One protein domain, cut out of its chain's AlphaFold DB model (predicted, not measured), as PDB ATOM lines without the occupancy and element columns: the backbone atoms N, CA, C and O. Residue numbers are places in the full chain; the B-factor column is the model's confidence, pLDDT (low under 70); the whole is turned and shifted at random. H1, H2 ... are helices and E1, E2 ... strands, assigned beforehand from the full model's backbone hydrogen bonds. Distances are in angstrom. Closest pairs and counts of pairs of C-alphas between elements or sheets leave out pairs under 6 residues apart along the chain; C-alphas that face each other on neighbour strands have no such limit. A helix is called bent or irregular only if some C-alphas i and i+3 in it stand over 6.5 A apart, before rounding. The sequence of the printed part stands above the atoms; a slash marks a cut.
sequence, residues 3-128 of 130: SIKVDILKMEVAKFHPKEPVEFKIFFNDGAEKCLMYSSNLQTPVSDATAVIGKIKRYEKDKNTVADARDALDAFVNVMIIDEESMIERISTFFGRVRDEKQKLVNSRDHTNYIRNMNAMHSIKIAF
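What this domain is: This is residues 3 to 128 of the 130 residues of an uncharacterized protein of Candidatus Woesearchaeota archaeon (UniProt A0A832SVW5). A strongly twisted sheet curls round helix H1, and long helix H2 runs along its bent strand E1, then folds back as H3 in a helical hairpin at one end of a rod. At the other end the loop of residues 67 to 74 sticks out. The printed part has 126 residues, with three named helices and five named strands in the order E1 E2 E3 H1 E4 H2 H3 E5. The class is mixed, helices and strands; the branched sheet pairs E1 antiparallel with E2 and E5 and parallel with E4, and E2 antiparallel with E3. The whole is loose, with a radius of gyration of the C-alphas of 17.3 A and spans of 64 by 25 by 24 A.

Where its parts are: Find C-alpha 3 at (-1.363, -30.783, -23.676); from there E1 runs 33.3 A to residue 15, bending by 63 degrees at residue 12. Next come E2, residues 22 to 29, and E3, residues 33 to 40, each 22.8 A long. H1, residues 45 to 64, covers 28.9 A, and E4 is residues 78 to 81. H2 starts at C-alpha 84 (-0.338, -38.592, -11.072) and runs 34.3 A to residue 107; H3, residues 111 to 123, covers 18.5 A, and E5 is residues 125 to 127.

How they stand to each other: Look first at the meander E1 E2 E3, each strand the antiparallel neighbour of the one before: N 9 and O 27 are 2.8 A apart, N 24 and O 38 2.7 A. On the other side of E1 from E2, find E4, with N 4 and O 78 at 2.9 A, and E5, with N 126 and O 11 at 2.8 A. H1 is on the sheet; its closest C-alphas to E4 are those of Lys 57 and Val 79, 5.6 A apart. H2 is on the sheet at a height of 8.9 A, along E1 at 8 degrees on the local plane. With residues 45 to 53 alone H1 touches H2, closest C-alphas Pro 45 and Ser 92 at 4.7 A, a steep tilt of 56 degrees, opposite ways. H2 touches H3 with residues 98 to 105 alone, closest C-alphas Leu 105 and Asn 117 at 5.8 A, a shallow tilt of 17 degrees, opposite ways. H3 only grazes the sheet, with residues 121 to 123. In H1, H2 and H3 every O i to N i+4 pair is within hydrogen-bond range.

The domain as a whole: The farthest C-alphas, of Arg 70 and Asp 110, are 64.2 A apart. The printed part has no cut, and the link from H1 to E4 is long. Look for low confidence at residues 64 to 76, under 70.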
ATOM      1  N   SER A   3      -1.420 -29.916 -24.854       79.69
ATOM      2  CA  SER A   3      -1.363 -30.783 -23.676       79.69
ATOM      3  C   SER A   3      -1.468 -32.243 -24.092       79.69
ATOM      4  O   SER A   3      -2.440 -32.628 -24.740       79.69
ATOM      5  N   ILE A   4      -0.495 -33.052 -23.682       84.62
ATOM      6  CA  ILE A   4      -0.476 -34.497 -23.905       84.62
ATOM      7  C   ILE A   4      -0.895 -35.168 -22.605       84.62
ATOM      8  O   ILE A   4      -0.265 -34.975 -21.564       84.62
ATOM      9  N   LYS A   5      -1.984 -35.933 -22.661       88.94
ATOM     10  CA  LYS A   5      -2.441 -36.750 -21.537       88.94
ATOM     11  C   LYS A   5      -1.862 -38.143 -21.693       88.94
ATOM     12  O   LYS A   5      -2.082 -38.772 -22.722       88.94
ATOM     13  N   VAL A   6      -1.157 -38.611 -20.675       90.81
ATOM     14  CA  VAL A   6      -0.541 -39.934 -20.670       90.81
ATOM     15  C   VAL A   6      -1.191 -40.788 -19.597       90.81
ATOM     16  O   VAL A   6      -1.259 -40.399 -18.430       90.81
ATOM     17  N   ASP A   7      -1.630 -41.970 -20.003       92.31
ATOM     18  CA  ASP A   7      -2.103 -43.019 -19.116       92.31
ATOM     19  C   ASP A   7      -1.027 -44.100 -18.981       92.31
ATOM     20  O   ASP A   7      -0.486 -44.581 -19.981       92.31
ATOM     21  N   ILE A   8      -0.703 -44.498 -17.754       92.25
ATOM     22  CA  ILE A   8       0.223 -45.604 -17.501       92.25
ATOM     23  C   ILE A   8      -0.617 -46.869 -17.440       92.25
ATOM     24  O   ILE A   8      -1.460 -47.021 -16.569       92.25
ATOM     25  N   LEU A   9      -0.387 -47.797 -18.363       93.75
ATOM     26  CA  LEU A   9      -1.282 -48.929 -18.581       93.75
ATOM     27  C   LEU A   9      -0.906 -50.146 -17.742       93.75
ATOM     28  O   LEU A   9      -1.769 -50.785 -17.139       93.75
ATOM     29  N   LYS A  10       0.379 -50.509 -17.748       94.88
ATOM     30  CA  LYS A  10       0.896 -51.690 -17.047       94.88
ATOM     31  C   LYS A  10       2.394 -51.579 -16.782       94.88
ATOM     32  O   LYS A  10       3.119 -50.914 -17.521       94.88
ATOM     33  N   MET A  11       2.854 -52.290 -15.761       95.81
ATOM     34  CA  MET A  11       4.269 -52.495 -15.465       95.81
ATOM     35  C   MET A  11       4.553 -53.966 -15.189       95.81
ATOM     36  O   MET A  11       3.748 -54.659 -14.568       95.81
ATOM     37  N   GLU A  12       5.709 -54.438 -15.634       95.50
ATOM     38  CA  GLU A  12       6.155 -55.817 -15.422       95.50
ATOM     39  C   GLU A  12       7.670 -55.880 -15.231       95.50
ATOM     40  O   GLU A  12       8.414 -55.028 -15.731       95.50
ATOM     41  N   VAL A  13       8.125 -56.895 -14.498       95.44
ATOM     42  CA  VAL A  13       9.552 -57.199 -14.371       95.44
ATOM     43  C   VAL A  13      10.041 -57.792 -15.692       95.44
ATOM     44  O   VAL A  13       9.570 -58.839 -16.127       95.44
ATOM     45  N   ALA A  14      10.993 -57.123 -16.333       93.81
ATOM     46  CA  ALA A  14      11.582 -57.560 -17.593       93.81
ATOM     47  C   ALA A  14      12.783 -58.482 -17.365       93.81
ATOM     48  O   ALA A  14      12.894 -59.536 -17.988       93.81
ATOM     49  N   LYS A  15      13.673 -58.078 -16.457       93.19
ATOM     50  CA  LYS A  15      14.878 -58.817 -16.090       93.19
ATOM     51  C   LYS A  15      15.196 -58.558 -14.627       93.19
ATOM     52  O   LYS A  15      15.019 -57.451 -14.125       93.19
ATOM     53  N   PHE A  16      15.686 -59.577 -13.939       92.56
ATOM     54  CA  PHE A  16      16.183 -59.432 -12.581       92.56
ATOM     55  C   PHE A  16      17.346 -60.387 -12.342       92.56
ATOM     56  O   PHE A  16      17.404 -61.479 -12.902       92.56
ATOM     57  N   HIS A  17      18.246 -59.977 -11.456       87.25
ATOM     58  CA  HIS A  17      19.250 -60.843 -10.861       87.25
ATOM     59  C   HIS A  17      19.417 -60.441  -9.385       87.25
ATOM     60  O   HIS A  17      19.303 -59.251  -9.070       87.25
ATOM     61  N   PRO A  18      19.673 -61.377  -8.447       83.19
ATOM     62  CA  PRO A  18      19.691 -61.065  -7.013       83.19
ATOM     63  C   PRO A  18      20.639 -59.920  -6.623       83.19
ATOM     64  O   PRO A  18      20.343 -59.161  -5.704       83.19
ATOM     65  N   LYS A  19      21.756 -59.770  -7.346       86.06
ATOM     66  CA  LYS A  19      22.804 -58.770  -7.078       86.06
ATOM     67  C   LYS A  19      22.803 -57.569  -8.031       86.06
ATOM     68  O   LYS A  19      23.666 -56.712  -7.907       86.06
ATOM     69  N   GLU A  20      21.867 -57.503  -8.974       91.81
ATOM     70  CA  GLU A  20      21.811 -56.435  -9.985       91.81
ATOM     71  C   GLU A  20      20.535 -55.602  -9.819       91.81
ATOM     72  O   GLU A  20      19.586 -56.066  -9.175       91.81
ATOM     73  N   PRO A  21      20.473 -54.381 -10.373       94.00
ATOM     74  CA  PRO A  21      19.216 -53.655 -10.515       94.00
ATOM     75  C   PRO A  21      18.135 -54.511 -11.197       94.00
ATOM     76  O   PRO A  21      18.430 -55.364 -12.034       94.00
ATOM     77  N   VAL A  22      16.872 -54.284 -10.843       95.25
ATOM     78  CA  VAL A  22      15.736 -54.899 -11.540       95.25
ATOM     79  C   VAL A  22      15.365 -54.019 -12.725       95.25
ATOM     80  O   VAL A  22      15.225 -52.805 -12.579       95.25
ATOM     81  N   GLU A  23      15.195 -54.635 -13.890       96.62
ATOM     82  CA  GLU A  23      14.692 -53.974 -15.087       96.62
ATOM     83  C   GLU A  23      13.183 -54.166 -15.202       96.62
ATOM     84  O   GLU A  23      12.653 -55.272 -15.065       96.62
ATOM     85  N   PHE A  24      12.498 -53.079 -15.519       96.69
ATOM     86  CA  PHE A  24      11.058 -52.987 -15.661       96.69
ATOM     87  C   PHE A  24      10.702 -52.546 -17.070       96.69
ATOM     88  O   PHE A  24      11.328 -51.638 -17.620       96.69
ATOM     89  N   LYS A  25       9.640 -53.140 -17.611       96.31
ATOM     90  CA  LYS A  25       8.918 -52.588 -18.756       96.31
ATOM     91  C   LYS A  25       7.739 -51.781 -18.245       96.31
ATOM     92  O   LYS A  25       6.958 -52.266 -17.427       96.31
ATOM     93  N   ILE A  26       7.618 -50.562 -18.747       95.75
ATOM     94  CA  ILE A  26       6.574 -49.615 -18.378       95.75
ATOM     95  C   ILE A  26       5.815 -49.268 -19.639       95.75
ATOM     96  O   ILE A  26       6.368 -48.659 -20.552       95.75
ATOM     97  N   PHE A  27       4.556 -49.675 -19.685       94.81
ATOM     98  CA  PHE A  27       3.694 -49.443 -20.826       94.81
ATOM     99  C   PHE A  27       2.760 -48.294 -20.510       94.81
ATOM    100  O   PHE A  27       2.129 -48.269 -19.452       94.81
ATOM    101  N   PHE A  28       2.669 -47.357 -21.435       93.44
ATOM    102  CA  PHE A  28       1.876 -46.147 -21.299       93.44
ATOM    103  C   PHE A  28       1.329 -45.748 -22.666       93.44
ATOM    104  O   PHE A  28       1.734 -46.295 -23.695       93.44
ATOM    105  N   ASN A  29       0.363 -44.844 -22.674       89.06
ATOM    106  CA  ASN A  29      -0.337 -44.452 -23.881       89.06
ATOM    107  C   ASN A  29      -0.752 -42.983 -23.803       89.06
ATOM    108  O   ASN A  29      -1.286 -42.539 -22.791       89.06
ATOM    109  N   ASP A  30      -0.533 -42.262 -24.891       79.31
ATOM    110  CA  ASP A  30      -0.985 -40.890 -25.140       79.31
ATOM    111  C   ASP A  30      -1.919 -40.782 -26.366       79.31
ATOM    112  O   ASP A  30      -2.201 -39.696 -26.865       79.31
ATOM    113  N   GLY A  31      -2.369 -41.928 -26.874       75.31
ATOM    114  CA  GLY A  31      -3.034 -42.130 -28.160       75.31
ATOM    115  C   GLY A  31      -2.447 -43.322 -28.933       75.31
ATOM    116  O   GLY A  31      -3.187 -44.007 -29.637       75.31
ATOM    117  N   ALA A  32      -1.153 -43.622 -28.747       82.69
ATOM    118  CA  ALA A  32      -0.494 -44.845 -29.214       82.69
ATOM    119  C   ALA A  32       0.183 -45.634 -28.072       82.69
ATOM    120  O   ALA A  32       0.809 -45.055 -27.184       82.69
ATOM    121  N   GLU A  33       0.110 -46.972 -28.112       86.81
ATOM    122  CA  GLU A  33       0.775 -47.824 -27.115       86.81
ATOM    123  C   GLU A  33       2.303 -47.697 -27.212       86.81
ATOM    124  O   GLU A  33       2.905 -47.910 -28.268       86.81
ATOM    125  N   LYS A  34       2.932 -47.350 -26.087       91.62
ATOM    126  CA  LYS A  34       4.371 -47.118 -25.951       91.62
ATOM    127  C   LYS A  34       4.934 -47.941 -24.797       91.62
ATOM    128  O   LYS A  34       4.221 -48.326 -23.870       91.62
ATOM    129  N   CYS A  35       6.240 -48.200 -24.847       92.69
ATOM    130  CA  CYS A  35       6.967 -48.928 -23.813       92.69
ATOM    131  C   CYS A  35       8.299 -48.239 -23.501       92.69
ATOM    132  O   CYS A  35       9.050 -47.887 -24.412       92.69
ATOM    133  N   LEU A  36       8.614 -48.098 -22.213       94.00
ATOM    134  CA  LEU A  36       9.888 -47.595 -21.704       94.00
ATOM    135  C   LEU A  36      10.523 -48.629 -20.769       94.00
ATOM    136  O   LEU A  36       9.842 -49.244 -19.950       94.00
ATOM    137  N   MET A  37      11.839 -48.802 -20.893       95.94
ATOM    138  CA  MET A  37      12.635 -49.614 -19.974       95.94
ATOM    139  C   MET A  37      13.132 -48.748 -18.815       95.94
ATOM    140  O   MET A  37      13.697 -47.672 -19.027       95.94
ATOM    141  N   TYR A  38      12.950 -49.221 -17.586       96.12
ATOM    142  CA  TYR A  38      13.435 -48.558 -16.378       96.12
ATOM    143  C   TYR A  38      14.217 -49.542 -15.520       96.12
ATOM    144  O   TYR A  38      13.761 -50.654 -15.295       96.12
ATOM    145  N   SER A  39      15.384 -49.139 -15.030       96.38
ATOM    146  CA  SER A  39      16.211 -49.956 -14.145       96.38
ATOM    147  C   SER A  39      16.260 -49.314 -12.766       96.38
ATOM    148  O   SER A  39      16.429 -48.095 -12.672       96.38
ATOM    149  N   SER A  40      16.087 -50.113 -11.712       95.06
ATOM    150  CA  SER A  40      16.103 -49.629 -10.332       95.06
ATOM    151  C   SER A  40      16.685 -50.634  -9.342       95.06
ATOM    152  O   SER A  40      16.506 -51.849  -9.450       95.06
ATOM    153  N   ASN A  41      17.360 -50.097  -8.326       92.62
ATOM    154  CA  ASN A  41      17.836 -50.847  -7.166       92.62
ATOM    155  C   ASN A  41      16.751 -51.080  -6.107       92.62
ATOM    156  O   ASN A  41      16.988 -51.847  -5.175       92.62
ATOM    157  N   LEU A  42      15.579 -50.453  -6.255       92.12
ATOM    158  CA  LEU A  42      14.413 -50.574  -5.379       92.12
ATOM    159  C   LEU A  42      14.672 -50.156  -3.925       92.12
ATOM    160  O   LEU A  42      13.995 -50.620  -3.009       92.12
ATOM    161  N   GLN A  43      15.657 -49.287  -3.689       91.81
ATOM    162  CA  GLN A  43      15.970 -48.802  -2.342       91.81
ATOM    163  C   GLN A  43      14.891 -47.844  -1.827       91.81
ATOM    164  O   GLN A  43      14.504 -47.917  -0.662       91.81
ATOM    165  N   THR A  44      14.367 -46.985  -2.704       93.69
ATOM    166  CA  THR A  44      13.414 -45.922  -2.366       93.69
ATOM    167  C   THR A  44      12.217 -45.944  -3.327       93.69
ATOM    168  O   THR A  44      12.133 -45.112  -4.229       93.69
ATOM    169  N   PRO A  45      11.236 -46.851  -3.117       93.00
ATOM    170  CA  PRO A  45      10.124 -47.072  -4.050       93.00
ATOM    171  C   PRO A  45       9.368 -45.808  -4.490       93.00
ATOM    172  O   PRO A  45       9.030 -45.679  -5.662       93.00
ATOM    173  N   VAL A  46       9.156 -44.848  -3.583       93.88
ATOM    174  CA  VAL A  46       8.503 -43.564  -3.904       93.88
ATOM    175  C   VAL A  46       9.365 -42.715  -4.841       93.88
ATOM    176  O   VAL A  46       8.867 -42.176  -5.822       93.88
ATOM    177  N   SER A  47      10.668 -42.615  -4.571       94.31
ATOM    178  CA  SER A  47      11.591 -41.850  -5.417       94.31
ATOM    179  C   SER A  47      11.719 -42.483  -6.802       94.31
ATOM    180  O   SER A  47      11.692 -41.770  -7.804       94.31
ATOM    181  N   ASP A  48      11.777 -43.814  -6.861       94.62
ATOM    182  CA  ASP A  48      11.754 -44.571  -8.108       94.62
ATOM    183  C   ASP A  48      10.457 -44.337  -8.897       94.62
ATOM    184  O   ASP A  48      10.502 -44.132 -10.111       94.62
ATOM    185  N   ALA A  49       9.302 -44.325  -8.224       95.25
ATOM    186  CA  ALA A  49       8.014 -44.042  -8.851       95.25
ATOM    187  C   ALA A  49       7.987 -42.634  -9.466       95.25
ATOM    188  O   ALA A  49       7.676 -42.479 -10.646       95.25
ATOM    189  N   THR A  50       8.408 -41.614  -8.715       95.62
ATOM    190  CA  THR A  50       8.515 -40.239  -9.226       95.62
ATOM    191  C   THR A  50       9.494 -40.141 -10.402       95.62
ATOM    192  O   THR A  50       9.225 -39.443 -11.381       95.62
ATOM    193  N   ALA A  51      10.610 -40.875 -10.361       95.44
ATOM    194  CA  ALA A  51      11.575 -40.915 -11.458       95.44
ATOM    195  C   ALA A  51      10.992 -41.556 -12.731       95.44
ATOM    196  O   ALA A  51      11.285 -41.089 -13.835       95.44
ATOM    197  N   VAL A  52      10.145 -42.583 -12.600       95.31
ATOM    198  CA  VAL A  52       9.391 -43.167 -13.722       95.31
ATOM    199  C   VAL A  52       8.482 -42.125 -14.367       95.31
ATOM    200  O   VAL A  52       8.574 -41.914 -15.577       95.31
ATOM    201  N   ILE A  53       7.655 -41.438 -13.571       94.56
ATOM    202  CA  ILE A  53       6.765 -40.370 -14.054       94.56
ATOM    203  C   ILE A  53       7.578 -39.298 -14.792       94.56
ATOM    204  O   ILE A  53       7.253 -38.934 -15.924       94.56
ATOM    205  N   GLY A  54       8.678 -38.835 -14.193       93.75
ATOM    206  CA  GLY A  54       9.561 -37.840 -14.799       93.75
ATOM    207  C   GLY A  54      10.165 -38.301 -16.130       93.75
ATOM    208  O   GLY A  54      10.215 -37.526 -17.086       93.75
ATOM    209  N   LYS A  55      10.577 -39.571 -16.230       93.75
ATOM    210  CA  LYS A  55      11.093 -40.153 -17.478       93.75
ATOM    211  C   LYS A  55      10.033 -40.230 -18.570       93.75
ATOM    212  O   LYS A  55      10.352 -39.911 -19.709       93.75
ATOM    213  N   ILE A  56       8.796 -40.604 -18.240       93.00
ATOM    214  CA  ILE A  56       7.682 -40.622 -19.202       93.00
ATOM    215  C   ILE A  56       7.395 -39.204 -19.704       93.00
ATOM    216  O   ILE A  56       7.349 -38.977 -20.910       93.00
ATOM    217  N   LYS A  57       7.285 -38.228 -18.792       91.25
ATOM    218  CA  LYS A  57       7.073 -36.817 -19.150       91.25
ATOM    219  C   LYS A  57       8.160 -36.295 -20.082       91.25
ATOM    220  O   LYS A  57       7.860 -35.652 -21.084       91.25
ATOM    221  N   ARG A  58       9.424 -36.592 -19.771       90.50
ATOM    222  CA  ARG A  58      10.562 -36.205 -20.608       90.50
ATOM    223  C   ARG A  58      10.525 -36.892 -21.970       90.50
ATOM    224  O   ARG A  58      10.697 -36.219 -22.972       90.50
ATOM    225  N   TYR A  59      10.259 -38.195 -22.005       89.00
ATOM    226  CA  TYR A  59      10.155 -38.960 -23.247       89.00
ATOM    227  C   TYR A  59       9.109 -38.365 -24.198       89.00
ATOM    228  O   TYR A  59       9.385 -38.179 -25.382       89.00
ATOM    229  N   GLU A  60       7.931 -38.023 -23.675       86.12
ATOM    230  CA  GLU A  60       6.879 -37.392 -24.472       86.12
ATOM    231  C   GLU A  60       7.241 -35.972 -24.895       86.12
ATOM    232  O   GLU A  60       7.032 -35.596 -26.046       86.12
ATOM    233  N   LYS A  61       7.842 -35.184 -24.003       84.06
ATOM    234  CA  LYS A  61       8.274 -33.828 -24.343       84.06
ATOM    235  C   LYS A  61       9.332 -33.828 -25.450       84.06
ATOM    236  O   LYS A  61       9.193 -33.083 -26.417       84.06
ATOM    237  N   ASP A  62      10.347 -34.682 -25.336       82.62
ATOM    238  CA  ASP A  62      11.462 -34.763 -26.284       82.62
ATOM    239  C   ASP A  62      10.981 -35.221 -27.675       82.62
ATOM    240  O   ASP A  62      11.480 -34.740 -28.688       82.62
ATOM    241  N   LYS A  63       9.964 -36.093 -27.747       75.81
ATOM    242  CA  LYS A  63       9.355 -36.515 -29.022       75.81
ATOM    243  C   LYS A  63       8.503 -35.449 -29.702       75.81
ATOM    244  O   LYS A  63       8.381 -35.473 -30.923       75.81
ATOM    245  N   ASN A  64       7.884 -34.567 -28.925       69.88
ATOM    246  CA  ASN A  64       6.930 -33.580 -29.428       69.88
ATOM    247  C   ASN A  64       7.529 -32.168 -29.551       69.88
ATOM    248  O   ASN A  64       6.843 -31.250 -29.990       69.88
ATOM    249  N   THR A  65       8.805 -31.981 -29.198       66.00
ATOM    250  CA  THR A  65       9.532 -30.726 -29.438       66.00
ATOM    251  C   THR A  65      10.191 -30.789 -30.821       66.00
ATOM    252  O   THR A  65      11.153 -31.528 -31.019       66.00
ATOM    253  N   VAL A  66       9.666 -30.042 -31.798       57.09
ATOM    254  CA  VAL A  66      10.238 -29.959 -33.156       57.09
ATOM    255  C   VAL A  66      11.468 -29.041 -33.152       57.09
ATOM    256  O   VAL A  66      11.486 -28.014 -32.481       57.09
ATOM    257  N   ALA A  67      12.496 -29.421 -33.913       50.78
ATOM    258  CA  ALA A  67      13.816 -28.788 -33.976       50.78
ATOM    259  C   ALA A  67      13.871 -27.391 -34.640       50.78
ATOM    260  O   ALA A  67      14.955 -26.812 -34.723       50.78
ATOM    261  N   ASP A  68      12.751 -26.828 -35.104       48.28
ATOM    262  CA  ASP A  68      12.745 -25.515 -35.755       48.28
ATOM    263  C   ASP A  68      12.571 -24.389 -34.731       48.28
ATOM    264  O   ASP A  68      11.476 -24.004 -34.324       48.28
ATOM    265  N   ALA A  69      13.712 -23.842 -34.315       50.50
ATOM    266  CA  ALA A  69      13.884 -22.807 -33.298       50.50
ATOM    267  C   ALA A  69      13.265 -21.427 -33.633       50.50
ATOM    268  O   ALA A  69      13.636 -20.428 -33.017       50.50
ATOM    269  N   ARG A  70      12.341 -21.336 -34.598       46.00
ATOM    270  CA  ARG A  70      11.660 -20.084 -34.971       46.00
ATOM    271  C   ARG A  70      10.310 -19.874 -34.276       46.00
ATOM    272  O   ARG A  70       9.948 -18.720 -34.083       46.00
ATOM    273  N   ASP A  71       9.677 -20.934 -33.766       48.62
ATOM    274  CA  ASP A  71       8.382 -20.882 -33.051       48.62
ATOM    275  C   ASP A  71       8.503 -21.262 -31.559       48.62
ATOM    276  O   ASP A  71       7.573 -21.769 -30.931       48.62
ATOM    277  N   ALA A  72       9.671 -21.022 -30.955       51.00
ATOM    278  CA  ALA A  72      10.028 -21.494 -29.611       51.00
ATOM    279  C   ALA A  72       9.086 -21.030 -28.472       51.00
ATOM    280  O   ALA A  72       9.104 -21.616 -27.390       51.00
ATOM    281  N   LEU A  73       8.258 -20.006 -28.701       47.16
ATOM    282  CA  LEU A  73       7.257 -19.528 -27.740       47.16
ATOM    283  C   LEU A  73       5.929 -20.312 -27.798       47.16
ATOM    284  O   LEU A  73       5.234 -20.363 -26.786       47.16
ATOM    285  N   ASP A  74       5.616 -20.983 -28.913       44.28
ATOM    286  CA  ASP A  74       4.406 -21.814 -29.075       44.28
ATOM    287  C   ASP A  74       4.633 -23.302 -28.731       44.28
ATOM    288  O   ASP A  74       3.683 -24.054 -28.494       44.28
ATOM    289  N   ALA A  75       5.896 -23.726 -28.602       53.94
ATOM    290  CA  ALA A  75       6.314 -25.116 -28.392       53.94
ATOM    291  C   ALA A  75       6.289 -25.605 -26.925       53.94
ATOM    292  O   ALA A  75       6.917 -26.613 -26.584       53.94
ATOM    293  N   PHE A  76       5.573 -24.930 -26.020       62.19
ATOM    294  CA  PHE A  76       5.377 -25.444 -24.661       62.19
ATOM    295  C   PHE A  76       4.371 -26.604 -24.682       62.19
ATOM    296  O   PHE A  76       3.164 -26.421 -24.506       62.19
ATOM    297  N   VAL A  77       4.884 -27.813 -24.915       70.62
ATOM    298  CA  VAL A  77       4.144 -29.064 -24.728       70.62
ATOM    299  C   VAL A  77       4.089 -29.374 -23.238       70.62
ATOM    300  O   VAL A  77       5.119 -29.597 -22.594       70.62
ATOM    301  N   ASN A  78       2.880 -29.387 -22.683       81.12
ATOM    302  CA  ASN A  78       2.647 -29.805 -21.309       81.12
ATOM    303  C   ASN A  78       2.276 -31.293 -21.280       81.12
ATOM    304  O   ASN A  78       1.286 -31.692 -21.891       81.12
ATOM    305  N   VAL A  79       3.048 -32.117 -20.569       83.62
ATOM    306  CA  VAL A  79       2.765 -33.553 -20.423       83.62
ATOM    307  C   VAL A  79       2.159 -33.807 -19.050       83.62
ATOM    308  O   VAL A  79       2.807 -33.593 -18.025       83.62
ATOM    309  N   MET A  80       0.920 -34.288 -19.034       88.25
ATOM    310  CA  MET A  80       0.165 -34.576 -17.817       88.25
ATOM    311  C   MET A  80      -0.060 -36.080 -17.691       88.25
ATOM    312  O   MET A  80      -0.596 -36.703 -18.607       88.25
ATOM    313  N   ILE A  81       0.322 -36.652 -16.548       89.94
ATOM    314  CA  ILE A  81      -0.048 -38.028 -16.203       89.94
ATOM    315  C   ILE A  81      -1.443 -38.004 -15.581       89.94
ATOM    316  O   ILE A  81      -1.731 -37.157 -14.734       89.94
ATOM    317  N   ILE A  82      -2.310 -38.918 -16.007       88.38
ATOM    318  CA  ILE A  82      -3.642 -39.073 -15.413       88.38
ATOM    319  C   ILE A  82      -3.489 -39.573 -13.971       88.38
ATOM    320  O   ILE A  82      -2.784 -40.552 -13.731       88.38
ATOM    321  N   ASP A  83      -4.137 -38.885 -13.026       89.12
ATOM    322  CA  ASP A  83      -4.111 -39.193 -11.590       89.12
ATOM    323  C   ASP A  83      -2.689 -39.401 -11.035       89.12
ATOM    324  O   ASP A  83      -2.401 -40.386 -10.357       89.12
ATOM    325  N   GLU A  84      -1.779 -38.468 -11.339       90.56
ATOM    326  CA  GLU A  84      -0.338 -38.592 -11.072       90.56
ATOM    327  C   GLU A  84       0.007 -39.006  -9.633       90.56
ATOM    328  O   GLU A  84       0.816 -39.912  -9.446       90.56
ATOM    329  N   GLU A  85      -0.624 -38.402  -8.623       93.31
ATOM    330  CA  GLU A  85      -0.392 -38.755  -7.214       93.31
ATOM    331  C   GLU A  85      -0.786 -40.209  -6.917       93.31
ATOM    332  O   GLU A  85      -0.005 -40.963  -6.333       93.31
ATOM    333  N   SER A  86      -1.959 -40.636  -7.397       93.62
ATOM    334  CA  SER A  86      -2.413 -42.023  -7.263       93.62
ATOM    335  C   SER A  86      -1.495 -42.983  -8.020       93.62
ATOM    336  O   SER A  86      -1.181 -44.072  -7.541       93.62
ATOM    337  N   MET A  87      -1.006 -42.580  -9.193       93.44
ATOM    338  CA  MET A  87      -0.062 -43.383  -9.959       93.44
ATOM    339  C   MET A  87       1.282 -43.534  -9.246       93.44
ATOM    340  O   MET A  87       1.816 -44.643  -9.219       93.44
ATOM    341  N   ILE A  88       1.804 -42.478  -8.618       95.44
ATOM    342  CA  ILE A  88       3.020 -42.556  -7.796       95.44
ATOM    343  C   ILE A  88       2.827 -43.560  -6.659       95.44
ATOM    344  O   ILE A  88       3.690 -44.415  -6.450       95.44
ATOM    345  N   GLU A  89       1.690 -43.510  -5.962       95.81
ATOM    346  CA  GLU A  89       1.375 -44.456  -4.890       95.81
ATOM    347  C   GLU A  89       1.352 -45.901  -5.411       95.81
ATOM    348  O   GLU A  89       2.087 -46.755  -4.910       95.81
ATOM    349  N   ARG A  90       0.585 -46.178  -6.473       95.00
ATOM    350  CA  ARG A  90       0.434 -47.537  -7.017       95.00
ATOM    351  C   ARG A  90       1.750 -48.098  -7.564       95.00
ATOM    352  O   ARG A  90       2.032 -49.285  -7.380       95.00
ATOM    353  N   ILE A  91       2.567 -47.269  -8.217       96.19
ATOM    354  CA  ILE A  91       3.900 -47.662  -8.701       96.19
ATOM    355  C   ILE A  91       4.840 -47.923  -7.520       96.19
ATOM    356  O   ILE A  91       5.559 -48.920  -7.520       96.19
ATOM    357  N   SER A  92       4.804 -47.078  -6.489       96.25
ATOM    358  CA  SER A  92       5.596 -47.267  -5.271       96.25
ATOM    359  C   SER A  92       5.235 -48.578  -4.567       96.25
ATOM    360  O   SER A  92       6.124 -49.363  -4.230       96.25
ATOM    361  N   THR A  93       3.943 -48.891  -4.424       96.44
ATOM    362  CA  THR A  93       3.480 -50.180  -3.886       96.44
ATOM    363  C   THR A  93       3.982 -51.350  -4.728       96.44
ATOM    364  O   THR A  93       4.464 -52.348  -4.188       96.44
ATOM    365  N   PHE A  94       3.912 -51.231  -6.057       96.06
ATOM    366  CA  PHE A  94       4.432 -52.246  -6.967       96.06
ATOM    367  C   PHE A  94       5.940 -52.464  -6.780       96.06
ATOM    368  O   PHE A  94       6.377 -53.602  -6.609       96.06
ATOM    369  N   PHE A  95       6.736 -51.395  -6.732       96.50
ATOM    370  CA  PHE A  95       8.174 -51.476  -6.474       96.50
ATOM    371  C   PHE A  95       8.501 -52.040  -5.091       96.50
ATOM    372  O   PHE A  95       9.423 -52.848  -4.978       96.50
ATOM    373  N   GLY A  96       7.720 -51.703  -4.062       95.75
ATOM    374  CA  GLY A  96       7.825 -52.313  -2.737       95.75
ATOM    375  C   GLY A  96       7.628 -53.829  -2.785       95.75
ATOM    376  O   GLY A  96       8.472 -54.575  -2.298       95.75
ATOM    377  N   ARG A  97       6.585 -54.305  -3.478       95.12
ATOM    378  CA  ARG A  97       6.351 -55.746  -3.659       95.12
ATOM    379  C   ARG A  97       7.515 -56.435  -4.377       95.12
ATOM    380  O   ARG A  97       7.940 -57.508  -3.959       95.12
ATOM    381  N   VAL A  98       8.040 -55.835  -5.447       95.00
ATOM    382  CA  VAL A  98       9.176 -56.402  -6.199       95.00
ATOM    383  C   VAL A  98      10.437 -56.446  -5.334       95.00
ATOM    384  O   VAL A  98      11.172 -57.431  -5.368       95.00
ATOM    385  N   ARG A  99      10.680 -55.407  -4.526       94.56
ATOM    386  CA  ARG A  99      11.798 -55.357  -3.576       94.56
ATOM    387  C   ARG A  99      11.724 -56.510  -2.585       94.56
ATOM    388  O   ARG A  99      12.722 -57.194  -2.373       94.56
ATOM    389  N   ASP A 100      10.551 -56.731  -2.006       92.75
ATOM    390  CA  ASP A 100      10.362 -57.745  -0.976       92.75
ATOM    391  C   ASP A 100      10.556 -59.160  -1.556       92.75
ATOM    392  O   ASP A 100      11.231 -59.995  -0.953       92.75
ATOM    393  N   GLU A 101      10.063 -59.418  -2.772       91.94
ATOM    394  CA  GLU A 101      10.300 -60.682  -3.486       91.94
ATOM    395  C   GLU A 101      11.775 -60.869  -3.889       91.94
ATOM    396  O   GLU A 101      12.341 -61.954  -3.717       91.94
ATOM    397  N   LYS A 102      12.458 -59.803  -4.324       90.94
ATOM    398  CA  LYS A 102      13.907 -59.836  -4.571       90.94
ATOM    399  C   LYS A 102      14.690 -60.151  -3.294       90.94
ATOM    400  O   LYS A 102      15.637 -60.934  -3.333       90.94
ATOM    401  N   GLN A 103      14.295 -59.590  -2.155       90.69
ATOM    402  CA  GLN A 103      14.957 -59.866  -0.883       90.69
ATOM    403  C   GLN A 103      14.785 -61.332  -0.461       90.69
ATOM    404  O   GLN A 103      15.734 -61.948   0.029       90.69
ATOM    405  N   LYS A 104      13.611 -61.928  -0.709       90.00
ATOM    406  CA  LYS A 104      13.386 -63.369  -0.502       90.00
ATOM    407  C   LYS A 104      14.299 -64.226  -1.380       90.00
ATOM    408  O   LYS A 104      14.792 -65.246  -0.908       90.00
ATOM    409  N   LEU A 105      14.553 -63.823  -2.629       87.06
ATOM    410  CA  LEU A 105      15.518 -64.503  -3.503       87.06
ATOM    411  C   LEU A 105      16.941 -64.449  -2.953       87.06
ATOM    412  O   LEU A 105      17.600 -65.483  -2.884       87.06
ATOM    413  N   VAL A 106      17.399 -63.263  -2.546       86.38
ATOM    414  CA  VAL A 106      18.746 -63.057  -1.986       86.38
ATOM    415  C   VAL A 106      18.956 -63.886  -0.716       86.38
ATOM    416  O   VAL A 106      20.035 -64.436  -0.511       86.38
ATOM    417  N   ASN A 107      17.922 -64.006   0.117       85.75
ATOM    418  CA  ASN A 107      17.991 -64.710   1.398       85.75
ATOM    419  C   ASN A 107      17.719 -66.224   1.290       85.75
ATOM    420  O   ASN A 107      17.852 -66.935   2.290       85.75
ATOM    421  N   SER A 108      17.319 -66.729   0.118       83.56
ATOM    422  CA  SER A 108      16.975 -68.142  -0.067       83.56
ATOM    423  C   SER A 108      18.225 -69.020  -0.008       83.56
ATOM    424  O   SER A 108      19.113 -68.896  -0.848       83.56
ATOM    425  N   ARG A 109      18.287 -69.929   0.970       76.06
ATOM    426  CA  ARG A 109      19.409 -70.873   1.142       76.06
ATOM    427  C   ARG A 109      19.158 -72.257   0.537       76.06
ATOM    428  O   ARG A 109      20.089 -73.042   0.431       76.06
ATOM    429  N   ASP A 110      17.917 -72.547   0.155       84.06
ATOM    430  CA  ASP A 110      17.487 -73.832  -0.402       84.06
ATOM    431  C   ASP A 110      17.034 -73.662  -1.863       84.06
ATOM    432  O   ASP A 110      16.327 -72.707  -2.207       84.06
ATOM    433  N   HIS A 111      17.439 -74.606  -2.714       76.94
ATOM    434  CA  HIS A 111      17.155 -74.630  -4.146       76.94
ATOM    435  C   HIS A 111      15.655 -74.634  -4.459       76.94
ATOM    436  O   HIS A 111      15.227 -73.928  -5.373       76.94
ATOM    437  N   THR A 112      14.841 -75.358  -3.688       79.31
ATOM    438  CA  THR A 112      13.387 -75.425  -3.929       79.31
ATOM    439  C   THR A 112      12.733 -74.063  -3.704       79.31
ATOM    440  O   THR A 112      11.968 -73.565  -4.535       79.31
ATOM    441  N   ASN A 113      13.094 -73.407  -2.600       81.44
ATOM    442  CA  ASN A 113      12.630 -72.061  -2.285       81.44
ATOM    443  C   ASN A 113      13.157 -71.014  -3.277       81.44
ATOM    444  O   ASN A 113      12.425 -70.090  -3.634       81.44
ATOM    445  N   TYR A 114      14.383 -71.182  -3.776       83.44
ATOM    446  CA  TYR A 114      14.962 -70.301  -4.788       83.44
ATOM    447  C   TYR A 114      14.172 -70.345  -6.105       83.44
ATOM    448  O   TYR A 114      13.755 -69.297  -6.597       83.44
ATOM    449  N   ILE A 115      13.879 -71.543  -6.626       84.69
ATOM    450  CA  ILE A 115      13.087 -71.715  -7.859       84.69
ATOM    451  C   ILE A 115      11.682 -71.131  -7.684       84.69
ATOM    452  O   ILE A 115      11.198 -70.398  -8.549       84.69
ATOM    453  N   ARG A 116      11.031 -71.391  -6.543       86.56
ATOM    454  CA  ARG A 116       9.708 -70.824  -6.244       86.56
ATOM    455  C   ARG A 116       9.726 -69.296  -6.276       86.56
ATOM    456  O   ARG A 116       8.859 -68.685  -6.896       86.56
ATOM    457  N   ASN A 117      10.713 -68.681  -5.630       86.88
ATOM    458  CA  ASN A 117      10.832 -67.227  -5.566       86.88
ATOM    459  C   ASN A 117      11.213 -66.624  -6.937       86.88
ATOM    460  O   ASN A 117      10.785 -65.518  -7.259       86.88
ATOM    461  N   MET A 118      11.953 -67.352  -7.784       86.88
ATOM    462  CA  MET A 118      12.235 -66.924  -9.161       86.88
ATOM    463  C   MET A 118      10.960 -66.889 -10.002       86.88
ATOM    464  O   MET A 118      10.696 -65.899 -10.686       86.88
ATOM    465  N   ASN A 119      10.147 -67.944  -9.917       87.31
ATOM    466  CA  ASN A 119       8.858 -68.007 -10.603       87.31
ATOM    467  C   ASN A 119       7.918 -66.899 -10.116       87.31
ATOM    468  O   ASN A 119       7.247 -66.259 -10.927       87.31
ATOM    469  N   ALA A 120       7.918 -66.623  -8.806       88.38
ATOM    470  CA  ALA A 120       7.178 -65.505  -8.240       88.38
ATOM    471  C   ALA A 120       7.612 -64.182  -8.886       88.38
ATOM    472  O   ALA A 120       6.753 -63.499  -9.436       88.38
ATOM    473  N   MET A 121       8.914 -63.872  -8.931       90.44
ATOM    474  CA  MET A 121       9.443 -62.656  -9.567       90.44
ATOM    475  C   MET A 121       9.063 -62.516 -11.046       90.44
ATOM    476  O   MET A 121       8.615 -61.443 -11.448       90.44
ATOM    477  N   HIS A 122       9.171 -63.584 -11.844       86.56
ATOM    478  CA  HIS A 122       8.765 -63.560 -13.258       86.56
ATOM    479  C   HIS A 122       7.268 -63.288 -13.454       86.56
ATOM    480  O   HIS A 122       6.866 -62.747 -14.482       86.56
ATOM    481  N   SER A 123       6.435 -63.649 -12.476       89.06
ATOM    482  CA  SER A 123       4.990 -63.423 -12.534       89.06
ATOM    483  C   SER A 123       4.558 -62.021 -12.082       89.06
ATOM    484  O   SER A 123       3.385 -61.668 -12.238       89.06
ATOM    485  N   ILE A 124       5.468 -61.212 -11.519       91.94
ATOM    486  CA  ILE A 124       5.123 -59.889 -10.993       91.94
ATOM    487  C   ILE A 124       4.865 -58.914 -12.141       91.94
ATOM    488  O   ILE A 124       5.768 -58.438 -12.832       91.94
ATOM    489  N   LYS A 125       3.591 -58.561 -12.273       93.44
ATOM    490  CA  LYS A 125       3.091 -57.494 -13.129       93.44
ATOM    491  C   LYS A 125       1.927 -56.790 -12.448       93.44
ATOM    492  O   LYS A 125       1.262 -57.362 -11.583       93.44
ATOM    493  N   ILE A 126       1.675 -55.560 -12.858       94.19
ATOM    494  CA  ILE A 126       0.525 -54.769 -12.441       94.19
ATOM    495  C   ILE A 126      -0.097 -54.127 -13.676       94.19
ATOM    496  O   ILE A 126       0.603 -53.581 -14.526       94.19
ATOM    497  N   ALA A 127      -1.417 -54.229 -13.786       92.12
ATOM    498  CA  ALA A 127      -2.202 -53.453 -14.731       92.12
ATOM    499  C   ALA A 127      -2.842 -52.297 -13.962       92.12
ATOM    500  O   ALA A 127      -3.380 -52.496 -12.871       92.12
ATOM    501  N   PHE A 128      -2.743 -51.093 -14.512       85.75
ATOM    502  CA  PHE A 128      -3.251 -49.888 -13.870       85.75
ATOM    503  C   PHE A 128      -4.610 -49.446 -14.412       85.75
ATOM    504  O   PHE A 128      -5.319 -48.735 -13.694       85.75
TER     505      PHE A 128